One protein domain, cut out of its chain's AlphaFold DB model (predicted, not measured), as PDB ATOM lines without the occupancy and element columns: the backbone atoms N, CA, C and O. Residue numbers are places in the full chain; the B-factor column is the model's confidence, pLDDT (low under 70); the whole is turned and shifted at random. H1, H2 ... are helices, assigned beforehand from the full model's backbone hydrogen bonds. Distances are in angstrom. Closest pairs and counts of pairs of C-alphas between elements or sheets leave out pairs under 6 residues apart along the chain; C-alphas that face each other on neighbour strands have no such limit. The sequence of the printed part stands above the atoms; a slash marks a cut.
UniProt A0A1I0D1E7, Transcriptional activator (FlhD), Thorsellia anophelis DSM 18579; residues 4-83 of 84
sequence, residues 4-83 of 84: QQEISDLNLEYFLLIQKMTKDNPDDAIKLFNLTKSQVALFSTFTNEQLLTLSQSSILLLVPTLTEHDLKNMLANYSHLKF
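This is residues 4 to 83 of the 84 residues of the protein "Transcriptional activator (FlhD)" of Thorsellia anophelis DSM 18579 (UniProt A0A1I0D1E7). One long helix, H1, is the core of a small body: the short helices H2 and H3 pack on the part of it near its last residues and H4 on the part nearer its first. From this body a long link leads out to H5, which touches no helix and sticks out as an arm, with residues 67 to 73 and 75 to 83 standing free. The printed part has 80 residues with five named helices, H1 to H5 in chain order, and no named strand; the class is all helix. The whole is loose, with a radius of gyration of the C-alphas of 15.2 A and spans of 44 by 32 by 20 A.

H1, residues 4 to 24, is the hub. With residues 18 to 22 alone it touches H2, residues 26 to 33, C-alphas 21 and 29 being closest at 5.4 A; the two form a helical hairpin, a shallow tilt of 31 degrees, opposite ways. With residues 18 to 23 alone H1 touches H3, residues 37 to 45, about perpendicular at 75 degrees; the closest C-alphas, 19 and 43, are 5.3 A apart. H2 and H3 touch, C-alphas 26 and 40 being closest at 6.6 A. With residues 7 to 16 alone H1 touches H4, residues 48 to 55, at a steep tilt of 49 degrees, opposite ways; the closest C-alphas, 11 and 55, are 4.8 A apart. H3 and H4 are apart. Every O i to N i+4 pair is within hydrogen-bond range in H1, H2 and H4; in H3 4 of 5 are, and in H5, residues 68 to 81, 9 of 10.

H1 begins at C-alpha 4 (21.623, 17.155, 41.028) and measures 30.3 A from first to last C-alpha. H2, H3 and H4 measure 10.4 A, 13.0 A and 10.4 A. H5 measures 20.4 A and ends at C-alpha 81 (53.552, 8.814, 42.404).

The C-alphas of Ser 38 and Phe 83, the two farthest apart, are 45.9 A apart. The printed part has no cut. The link from H4 to H5, residues 56 to 67, is long; the others are tight. Residues 64 to 65 and 77 to 83 are under pLDDT 70.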
ATOM      1  N   GLN A   4      21.952  15.827  41.557       90.62
ATOM      2  CA  GLN A   4      21.623  17.155  41.028       90.62
ATOM      3  C   GLN A   4      22.334  18.274  41.794       90.62
ATOM      4  O   GLN A   4      22.765  19.249  41.185       90.62
ATOM      5  N   GLN A   5      22.487  18.116  43.112       91.69
ATOM      6  CA  GLN A   5      23.233  19.075  43.921       91.69
ATOM      7  C   GLN A   5      24.715  19.049  43.544       91.69
ATOM      8  O   GLN A   5      25.300  20.101  43.335       91.69
ATOM      9  N   GLU A   6      25.295  17.861  43.362       92.88
ATOM     10  CA  GLU A   6      26.700  17.723  42.957       92.88
ATOM     11  C   GLU A   6      26.967  18.328  41.576       92.88
ATOM     12  O   GLU A   6      27.968  19.016  41.388       92.88
ATOM     13  N   ILE A   7      26.057  18.125  40.617       92.50
ATOM     14  CA  ILE A   7      26.140  18.769  39.299       92.50
ATOM     15  C   ILE A   7      26.099  20.292  39.447       92.50
ATOM     16  O   ILE A   7      26.908  20.983  38.827       92.50
ATOM     17  N   SER A   8      25.192  20.817  40.278       93.81
ATOM     18  CA  SER A   8      25.100  22.258  40.517       93.81
ATOM     19  C   SER A   8      26.369  22.817  41.152       93.81
ATOM     20  O   SER A   8      26.868  23.849  40.705       93.81
ATOM     21  N   ASP A   9      26.910  22.142  42.162       93.25
ATOM     22  CA  ASP A   9      28.109  22.589  42.871       93.25
ATOM     23  C   ASP A   9      29.328  22.592  41.932       93.25
ATOM     24  O   ASP A   9      30.044  23.591  41.847       93.25
ATOM     25  N   LEU A  10      29.500  21.536  41.126       94.06
ATOM     26  CA  LEU A  10      30.563  21.454  40.118       94.06
ATOM     27  C   LEU A  10      30.431  22.528  39.034       94.06
ATOM     28  O   LEU A  10      31.422  23.152  38.649       94.06
ATOM     29  N   ASN A  11      29.213  22.764  38.537       94.06
ATOM     30  CA  ASN A  11      28.969  23.818  37.557       94.06
ATOM     31  C   ASN A  11      29.331  25.195  38.135       94.06
ATOM     32  O   ASN A  11      29.937  26.012  37.441       94.06
ATOM     33  N   LEU A  12      28.989  25.452  39.403       94.44
ATOM     34  CA  LEU A  12      29.290  26.718  40.064       94.44
ATOM     35  C   LEU A  12      30.799  26.923  40.212       94.44
ATOM     36  O   LEU A  12      31.307  27.981  39.841       94.44
ATOM     37  N   GLU A  13      31.522  25.916  40.706       94.69
ATOM     38  CA  GLU A  13      32.983  25.973  40.823       94.69
ATOM     39  C   GLU A  13      33.649  26.231  39.469       94.69
ATOM     40  O   GLU A  13      34.530  27.090  39.357       94.69
ATOM     41  N   TYR A  14      33.182  25.550  38.420       93.50
ATOM     42  CA  TYR A  14      33.686  25.740  37.066       93.50
ATOM     43  C   TYR A  14      33.462  27.172  36.564       93.50
ATOM     44  O   TYR A  14      34.388  27.806  36.050       93.50
ATOM     45  N   PHE A  15      32.267  27.730  36.766       94.56
ATOM     46  CA  PHE A  15      31.969  29.104  36.372       94.56
ATOM     47  C   PHE A  15      32.754  30.152  37.156       94.56
ATOM     48  O   PHE A  15      33.212  31.135  36.569       94.56
ATOM     49  N   LEU A  16      32.941  29.948  38.461       94.88
ATOM     50  CA  LEU A  16      33.753  30.832  39.295       94.88
ATOM     51  C   LEU A  16      35.217  30.824  38.841       94.88
ATOM     52  O   LEU A  16      35.841  31.885  38.758       94.88
ATOM     53  N   LEU A  17      35.749  29.652  38.487       94.69
ATOM     54  CA  LEU A  17      37.096  29.529  37.941       94.69
ATOM     55  C   LEU A  17      37.228  30.245  36.591       94.69
ATOM     56  O   LEU A  17      38.172  31.017  36.412       94.69
ATOM     57  N   ILE A  18      36.276  30.042  35.673       94.12
ATOM     58  CA  ILE A  18      36.247  30.756  34.388       94.12
ATOM     59  C   ILE A  18      36.237  32.263  34.633       94.12
ATOM     60  O   ILE A  18      37.070  32.969  34.077       94.12
ATOM     61  N   GLN A  19      35.336  32.763  35.483       95.81
ATOM     62  CA  GLN A  19      35.232  34.195  35.751       95.81
ATOM     63  C   GLN A  19      36.522  34.774  36.342       95.81
ATOM     64  O   GLN A  19      36.935  35.876  35.975       95.81
ATOM     65  N   LYS A  20      37.158  34.063  37.276       95.94
ATOM     66  CA  LYS A  20      38.437  34.499  37.837       95.94
ATOM     67  C   LYS A  20      39.495  34.599  36.739       95.94
ATOM     68  O   LYS A  20      40.163  35.619  36.616       95.94
ATOM     69  N   MET A  21      39.591  33.577  35.894       95.94
ATOM     70  CA  MET A  21      40.556  33.542  34.798       95.94
ATOM     71  C   MET A  21      40.285  34.616  33.744       95.94
ATOM     72  O   MET A  21      41.231  35.231  33.266       95.94
ATOM     73  N   THR A  22      39.026  34.904  33.403       96.00
ATOM     74  CA  THR A  22      38.701  35.971  32.442       96.00
ATOM     75  C   THR A  22      39.008  37.369  32.977       96.00
ATOM     76  O   THR A  22      39.282  38.260  32.175       96.00
ATOM     77  N   LYS A  23      38.993  37.566  34.303       94.44
ATOM     78  CA  LYS A  23      39.392  38.822  34.961       94.44
ATOM     79  C   LYS A  23      40.910  38.958  35.091       94.44
ATOM     80  O   LYS A  23      41.441  40.022  34.789       94.44
ATOM     81  N   ASP A  24      41.587  37.895  35.520       96.56
ATOM     82  CA  ASP A  24      43.017  37.934  35.840       96.56
ATOM     83  C   ASP A  24      43.896  37.769  34.586       96.56
ATOM     84  O   ASP A  24      44.859  38.509  34.406       96.56
ATOM     85  N   ASN A  25      43.569  36.806  33.712       96.19
ATOM     86  CA  ASN A  25      44.370  36.414  32.543       96.19
ATOM     87  C   ASN A  25      43.465  36.019  31.350       96.19
ATOM     88  O   ASN A  25      43.317  34.829  31.040       96.19
ATOM     89  N   PRO A  26      42.847  36.989  30.651       93.81
ATOM     90  CA  PRO A  26      41.839  36.716  29.624       93.81
ATOM     91  C   PRO A  26      42.356  35.872  28.448       93.81
ATOM     92  O   PRO A  26      41.616  35.031  27.937       93.81
ATOM     93  N   ASP A  27      43.617  36.038  28.038       93.31
ATOM     94  CA  ASP A  27      44.206  35.255  26.941       93.31
ATOM     95  C   ASP A  27      44.397  33.776  27.308       93.31
ATOM     96  O   ASP A  27      44.234  32.893  26.459       93.31
ATOM     97  N   ASP A  28      44.699  33.485  28.574       92.38
ATOM     98  CA  ASP A  28      44.800  32.110  29.059       92.38
ATOM     99  C   ASP A  28      43.415  31.495  29.244       92.38
ATOM    100  O   ASP A  28      43.227  30.320  28.934       92.38
ATOM    101  N   ALA A  29      42.416  32.284  29.650       92.06
ATOM    102  CA  ALA A  29      41.034  31.823  29.717       92.06
ATOM    103  C   ALA A  29      40.508  31.364  28.341       92.06
ATOM    104  O   ALA A  29      39.843  30.333  28.249       92.06
ATOM    105  N   ILE A  30      40.859  32.080  27.263       91.62
ATOM    106  CA  ILE A  30      40.544  31.677  25.879       91.62
ATOM    107  C   ILE A  30      41.121  30.296  25.572       91.62
ATOM    108  O   ILE A  30      40.410  29.439  25.054       91.62
ATOM    109  N   LYS A  31      42.397  30.068  25.901       89.12
ATOM    110  CA  LYS A  31      43.093  28.815  25.578       89.12
ATOM    111  C   LYS A  31      42.610  27.645  26.431       89.12
ATOM    112  O   LYS A  31      42.362  26.571  25.897       89.12
ATOM    113  N   LEU A  32      42.488  27.849  27.741       87.12
ATOM    114  CA  LEU A  32      42.200  26.783  28.705       87.12
ATOM    115  C   LEU A  32      40.738  26.341  28.671       87.12
ATOM    116  O   LEU A  32      40.460  25.152  28.800       87.12
ATOM    117  N   PHE A  33      39.813  27.281  28.468       88.31
ATOM    118  CA  PHE A  33      38.372  27.003  28.456       88.31
ATOM    119  C   PHE A  33      37.770  27.034  27.047       88.31
ATOM    120  O   PHE A  33      36.554  26.927  26.903       88.31
ATOM    121  N   ASN A  34      38.608  27.177  26.014       89.00
ATOM    122  CA  ASN A  34      38.198  27.257  24.613       89.00
ATOM    123  C   ASN A  34      37.097  28.313  24.371       89.00
ATOM    124  O   ASN A  34      36.089  28.054  23.710       89.00
ATOM    125  N   LEU A  35      37.270  29.499  24.961       90.38
ATOM    126  CA  LEU A  35      36.297  30.590  24.900       90.38
ATOM    127  C   LEU A  35      36.594  31.543  23.746       90.38
ATOM    128  O   LEU A  35      37.743  31.831  23.420       90.38
ATOM    129  N   THR A  36      35.553  32.135  23.173       94.94
ATOM    130  CA  THR A  36      35.699  33.278  22.269       94.94
ATOM    131  C   THR A  36      35.934  34.572  23.053       94.94
ATOM    132  O   THR A  36      35.584  34.692  24.229       94.94
ATOM    133  N   LYS A  37      36.453  35.612  22.385       95.00
ATOM    134  CA  LYS A  37      36.627  36.942  23.002       95.00
ATOM    135  C   LYS A  37      35.319  37.522  23.557       95.00
ATOM    136  O   LYS A  37      35.334  38.172  24.597       95.00
ATOM    137  N   SER A  38      34.188  37.276  22.889       96.12
ATOM    138  CA  SER A  38      32.879  37.735  23.368       96.12
ATOM    139  C   SER A  38      32.426  36.979  24.616       96.12
ATOM    140  O   SER A  38      31.874  37.592  25.526       96.12
ATOM    141  N   GLN A  39      32.706  35.677  24.705       94.25
ATOM    142  CA  GLN A  39      32.429  34.888  25.906       94.25
ATOM    143  C   GLN A  39      33.296  35.331  27.087       94.25
ATOM    144  O   GLN A  39      32.783  35.457  28.192       94.25
ATOM    145  N   VAL A  40      34.577  35.637  26.864       95.44
ATOM    146  CA  VAL A  40      35.458  36.184  27.912       95.44
ATOM    147  C   VAL A  40      34.904  37.491  28.474       95.44
ATOM    148  O   VAL A  40      34.775  37.629  29.692       95.44
ATOM    149  N   ALA A  41      34.510  38.417  27.594       94.69
ATOM    150  CA  ALA A  41      33.888  39.672  28.003       94.69
ATOM    151  C   ALA A  41      32.608  39.426  28.819       94.69
ATOM    152  O   ALA A  41      32.427  40.040  29.866       94.69
ATOM    153  N   LEU A  42      31.765  38.481  28.400       94.00
ATOM    154  CA  LEU A  42      30.538  38.125  29.113       94.00
ATOM    155  C   LEU A  42      30.813  37.527  30.506       94.00
ATOM    156  O   LEU A  42      30.249  37.975  31.498       94.00
ATOM    157  N   PHE A  43      31.713  36.550  30.611       93.44
ATOM    158  CA  PHE A  43      32.025  35.910  31.894       93.44
ATOM    159  C   PHE A  43      32.677  36.869  32.893       93.44
ATOM    160  O   PHE A  43      32.480  36.726  34.102       93.44
ATOM    161  N   SER A  44      33.422  37.865  32.401       92.81
ATOM    162  CA  SER A  44      34.036  38.888  33.251       92.81
ATOM    163  C   SER A  44      33.008  39.796  33.945       92.81
ATOM    164  O   SER A  44      33.303  40.335  35.014       92.81
ATOM    165  N   THR A  45      31.797  39.929  33.383       95.31
ATOM    166  CA  THR A  45      30.742  40.823  33.887       95.31
ATOM    167  C   THR A  45      29.649  40.118  34.680       95.31
ATOM    168  O   THR A  45      28.874  40.800  35.351       95.31
ATOM    169  N   PHE A  46      29.579  38.784  34.647       95.31
ATOM    170  CA  PHE A  46      28.566  38.058  35.410       95.31
ATOM    171  C   PHE A  46      28.657  38.334  36.914       95.31
ATOM    172  O   PHE A  46      29.736  38.405  37.505       95.31
ATOM    173  N   THR A  47      27.504  38.457  37.560       95.62
ATOM    174  CA  THR A  47      27.422  38.507  39.021       95.62
ATOM    175  C   THR A  47      27.417  37.094  39.602       95.62
ATOM    176  O   THR A  47      27.063  36.128  38.923       95.62
ATOM    177  N   ASN A  48      27.752  36.961  40.888       92.56
ATOM    178  CA  ASN A  48      27.684  35.669  41.580       92.56
ATOM    179  C   ASN A  48      26.272  35.055  41.526       92.56
ATOM    180  O   ASN A  48      26.135  33.844  41.395       92.56
ATOM    181  N   GLU A  49      25.223  35.881  41.571       94.31
ATOM    182  CA  GLU A  49      23.824  35.439  41.468       94.31
ATOM    183  C   GLU A  49      23.495  34.857  40.087       94.31
ATOM    184  O   GLU A  49      22.799  33.845  39.974       94.31
ATOM    185  N   GLN A  50      24.030  35.465  39.023       94.12
ATOM    186  CA  GLN A  50      23.882  34.952  37.662       94.12
ATOM    187  C   GLN A  50      24.615  33.620  37.498       94.12
ATOM    188  O   GLN A  50      24.048  32.684  36.939       94.12
ATOM    189  N   LEU A  51      25.833  33.497  38.037       94.12
ATOM    190  CA  LEU A  51      26.583  32.236  38.009       94.12
ATOM    191  C   LEU A  51      25.872  31.127  38.794       94.12
ATOM    192  O   LEU A  51      25.794  30.001  38.309       94.12
ATOM    193  N   LEU A  52      25.301  31.452  39.957       93.81
ATOM    194  CA  LEU A  52      24.511  30.514  40.758       93.81
ATOM    195  C   LEU A  52      23.252  30.050  40.017       93.81
ATOM    196  O   LEU A  52      22.877  28.887  40.085       93.81
ATOM    197  N   THR A  53      22.601  30.946  39.279       93.19
ATOM    198  CA  THR A  53      21.425  30.583  38.477       93.19
ATOM    199  C   THR A  53      21.814  29.663  37.318       93.19
ATOM    200  O   THR A  53      21.127  28.684  37.043       93.19
ATOM    201  N   LEU A  54      22.940  29.939  36.651       90.50
ATOM    202  CA  LEU A  54      23.458  29.090  35.574       90.50
ATOM    203  C   LEU A  54      23.892  27.708  36.082       90.50
ATOM    204  O   LEU A  54      23.755  26.720  35.358       90.50
ATOM    205  N   SER A  55      24.405  27.620  37.313       93.50
ATOM    206  CA  SER A  55      24.908  26.363  37.869       93.50
ATOM    207  C   SER A  55      23.802  25.348  38.148       93.50
ATOM    208  O   SER A  55      24.036  24.153  38.001       93.50
ATOM    209  N   GLN A  56      22.583  25.813  38.440       92.44
ATOM    210  CA  GLN A  56      21.403  24.989  38.747       92.44
ATOM    211  C   GLN A  56      20.884  24.141  37.572       92.44
ATOM    212  O   GLN A  56      19.894  23.423  37.714       92.44
ATOM    213  N   SER A  57      21.526  24.208  36.403       85.56
ATOM    214  CA  SER A  57      21.257  23.295  35.294       85.56
ATOM    215  C   SER A  57      21.385  21.832  35.734       85.56
ATOM    216  O   SER A  57      22.377  21.434  36.339       85.56
ATOM    217  N   SER A  58      20.425  20.995  35.335       79.81
ATOM    218  CA  SER A  58      20.469  19.539  35.550       79.81
ATOM    219  C   SER A  58      21.534  18.822  34.709       79.81
ATOM    220  O   SER A  58      21.664  17.601  34.790       79.81
ATOM    221  N   ILE A  59      22.249  19.554  33.854       85.56
ATOM    222  CA  ILE A  59      23.271  19.037  32.945       85.56
ATOM    223  C   ILE A  59      24.632  19.518  33.439       85.56
ATOM    224  O   ILE A  59      24.803  20.700  33.742       85.56
ATOM    225  N   LEU A  60      25.609  18.610  33.480       85.44
ATOM    226  CA  LEU A  60      27.002  18.966  33.722       85.44
ATOM    227  C   LEU A  60      27.528  19.768  32.525       85.44
ATOM    228  O   LEU A  60      27.570  19.265  31.403       85.44
ATOM    229  N   LEU A  61      27.906  21.022  32.764       82.38
ATOM    230  CA  LEU A  61      28.336  21.962  31.722       82.38
ATOM    231  C   LEU A  61      29.842  21.881  31.439       82.38
ATOM    232  O   LEU A  61      30.342  22.513  30.508       82.38
ATOM    233  N   LEU A  62      30.558  21.074  32.220       79.94
ATOM    234  CA  LEU A  62      31.945  20.721  31.982       79.94
ATOM    235  C   LEU A  62      32.013  19.613  30.927       79.94
ATOM    236  O   LEU A  62      31.638  18.468  31.180       79.94
ATOM    237  N   VAL A  63      32.504  19.955  29.736       70.00
ATOM    238  CA  VAL A  63      32.773  18.978  28.678       70.00
ATOM    239  C   VAL A  63      34.253  18.608  28.744       70.00
ATOM    240  O   VAL A  63      35.096  19.490  28.569       70.00
ATOM    241  N   PRO A  64      34.608  17.338  29.000       67.44
ATOM    242  CA  PRO A  64      36.001  16.926  28.993       67.44
ATOM    243  C   PRO A  64      36.591  17.119  27.594       67.44
ATOM    244  O   PRO A  64      36.119  16.545  26.615       67.44
ATOM    245  N   THR A  65      37.640  17.934  27.510       68.62
ATOM    246  CA  THR A  65      38.439  18.144  26.292       68.62
ATOM    247  C   THR A  65      39.609  17.167  26.184       68.62
ATOM    248  O   THR A  65      40.316  17.158  25.179       68.62
ATOM    249  N   LEU A  66      39.812  16.339  27.214       71.50
ATOM    250  CA  LEU A  66      40.880  15.351  27.274       71.50
ATOM    251  C   LEU A  66      40.655  14.263  26.229       71.50
ATOM    252  O   LEU A  66      39.604  13.620  26.192       71.50
ATOM    253  N   THR A  67      41.675  14.015  25.416       72.88
ATOM    254  CA  THR A  67      41.692  12.831  24.563       72.88
ATOM    255  C   THR A  67      41.981  11.586  25.405       72.88
ATOM    256  O   THR A  67      42.532  11.661  26.506       72.88
ATOM    257  N   GLU A  68      41.668  10.401  24.873       74.62
ATOM    258  CA  GLU A  68      42.053   9.132  25.507       74.62
ATOM    259  C   GLU A  68      43.573   9.059  25.756       74.62
ATOM    260  O   GLU A  68      44.024   8.480  26.745       74.62
ATOM    261  N   HIS A  69      44.370   9.682  24.881       72.88
ATOM    262  CA  HIS A  69      45.819   9.773  25.028       72.88
ATOM    263  C   HIS A  69      46.228  10.628  26.238       72.88
ATOM    264  O   HIS A  69      47.057  10.192  27.037       72.88
ATOM    265  N   ASP A  70      45.605  11.794  26.426       76.75
ATOM    266  CA  ASP A  70      45.871  12.669  27.578       76.75
ATOM    267  C   ASP A  70      45.498  11.981  28.891       76.75
ATOM    268  O   ASP A  70      46.253  12.020  29.866       76.75
ATOM    269  N   LEU A  71      44.369  11.266  28.890       75.25
ATOM    270  CA  LEU A  71      43.914  10.495  30.040       75.25
ATOM    271  C   LEU A  71      44.920   9.395  30.408       75.25
ATOM    272  O   LEU A  71      45.287   9.250  31.576       75.25
ATOM    273  N   LYS A  72      45.411   8.643  29.412       77.38
ATOM    274  CA  LYS A  72      46.431   7.598  29.607       77.38
ATOM    275  C   LYS A  72      47.726   8.172  30.175       77.38
ATOM    276  O   LYS A  72      48.279   7.591  31.107       77.38
ATOM    277  N   ASN A  73      48.177   9.320  29.673       76.62
ATOM    278  CA  ASN A  73      49.385   9.981  30.169       76.62
ATOM    279  C   ASN A  73      49.213  10.480  31.614       76.62
ATOM    280  O   ASN A  73      50.104  10.284  32.440       76.62
ATOM    281  N   MET A  74      48.061  11.067  31.957       76.88
ATOM    282  CA  MET A  74      47.763  11.471  33.337       76.88
ATOM    283  C   MET A  74      47.759  10.276  34.296       76.88
ATOM    284  O   MET A  74      48.366  10.344  35.365       76.88
ATOM    285  N   LEU A  75      47.121   9.168  33.908       78.44
ATOM    286  CA  LEU A  75      47.054   7.950  34.721       78.44
ATOM    287  C   LEU A  75      48.427   7.283  34.890       78.44
ATOM    288  O   LEU A  75      48.749   6.826  35.987       78.44
ATOM    289  N   ALA A  76      49.253   7.267  33.839       77.00
ATOM    290  CA  ALA A  76      50.626   6.767  33.901       77.00
ATOM    291  C   ALA A  76      51.494   7.609  34.852       77.00
ATOM    292  O   ALA A  76      52.212   7.067  35.686       77.00
ATOM    293  N   ASN A  77      51.371   8.937  34.816       68.69
ATOM    294  CA  ASN A  77      52.087   9.809  35.752       68.69
ATOM    295  C   ASN A  77      51.614   9.631  37.206       68.69
ATOM    296  O   ASN A  77      52.414   9.735  38.136       68.69
ATOM    297  N   TYR A  78      50.336   9.306  37.419       65.50
ATOM    298  CA  TYR A  78      49.782   9.049  38.750       65.50
ATOM    299  C   TYR A  78      50.257   7.720  39.359       65.50
ATOM    300  O   TYR A  78      50.452   7.630  40.572       65.50
ATOM    301  N   SER A  79      50.476   6.682  38.543       60.06
ATOM    302  CA  SER A  79      50.982   5.389  39.027       60.06
ATOM    303  C   SER A  79      52.442   5.473  39.484       60.06
ATOM    304  O   SER A  79      52.816   4.796  40.440       60.06
ATOM    305  N   HIS A  80      53.243   6.375  38.908       56.22
ATOM    306  CA  HIS A  80      54.610   6.652  39.366       56.22
ATOM    307  C   HIS A  80      54.683   7.381  40.721       56.22
ATOM    308  O   HIS A  80      55.698   7.275  41.408       56.22
ATOM    309  N   LEU A  81      53.620   8.085  41.129       53.88
ATOM    310  CA  LEU A  81      53.552   8.814  42.404       53.88
ATOM    311  C   LEU A  81      53.092   7.946  43.587       53.88
ATOM    312  O   LEU A  81      53.309   8.331  44.729       53.88
ATOM    313  N   LYS A  82      52.479   6.777  43.344       50.56
ATOM    314  CA  LYS A  82      51.975   5.879  44.406       50.56
ATOM    315  C   LYS A  82      52.948   4.776  44.857       50.56
ATOM    316  O   LYS A  82      52.575   3.976  45.708       50.56
ATOM    317  N   PHE A  83      54.177   4.737  44.336       46.31
ATOM    318  CA  PHE A  83      55.195   3.737  44.710       46.31
ATOM    319  C   PHE A  83      56.544   4.346  45.141       46.31
ATOM    320  O   PHE A  83      57.594   3.737  44.928       46.31
TER     321      PHE A  83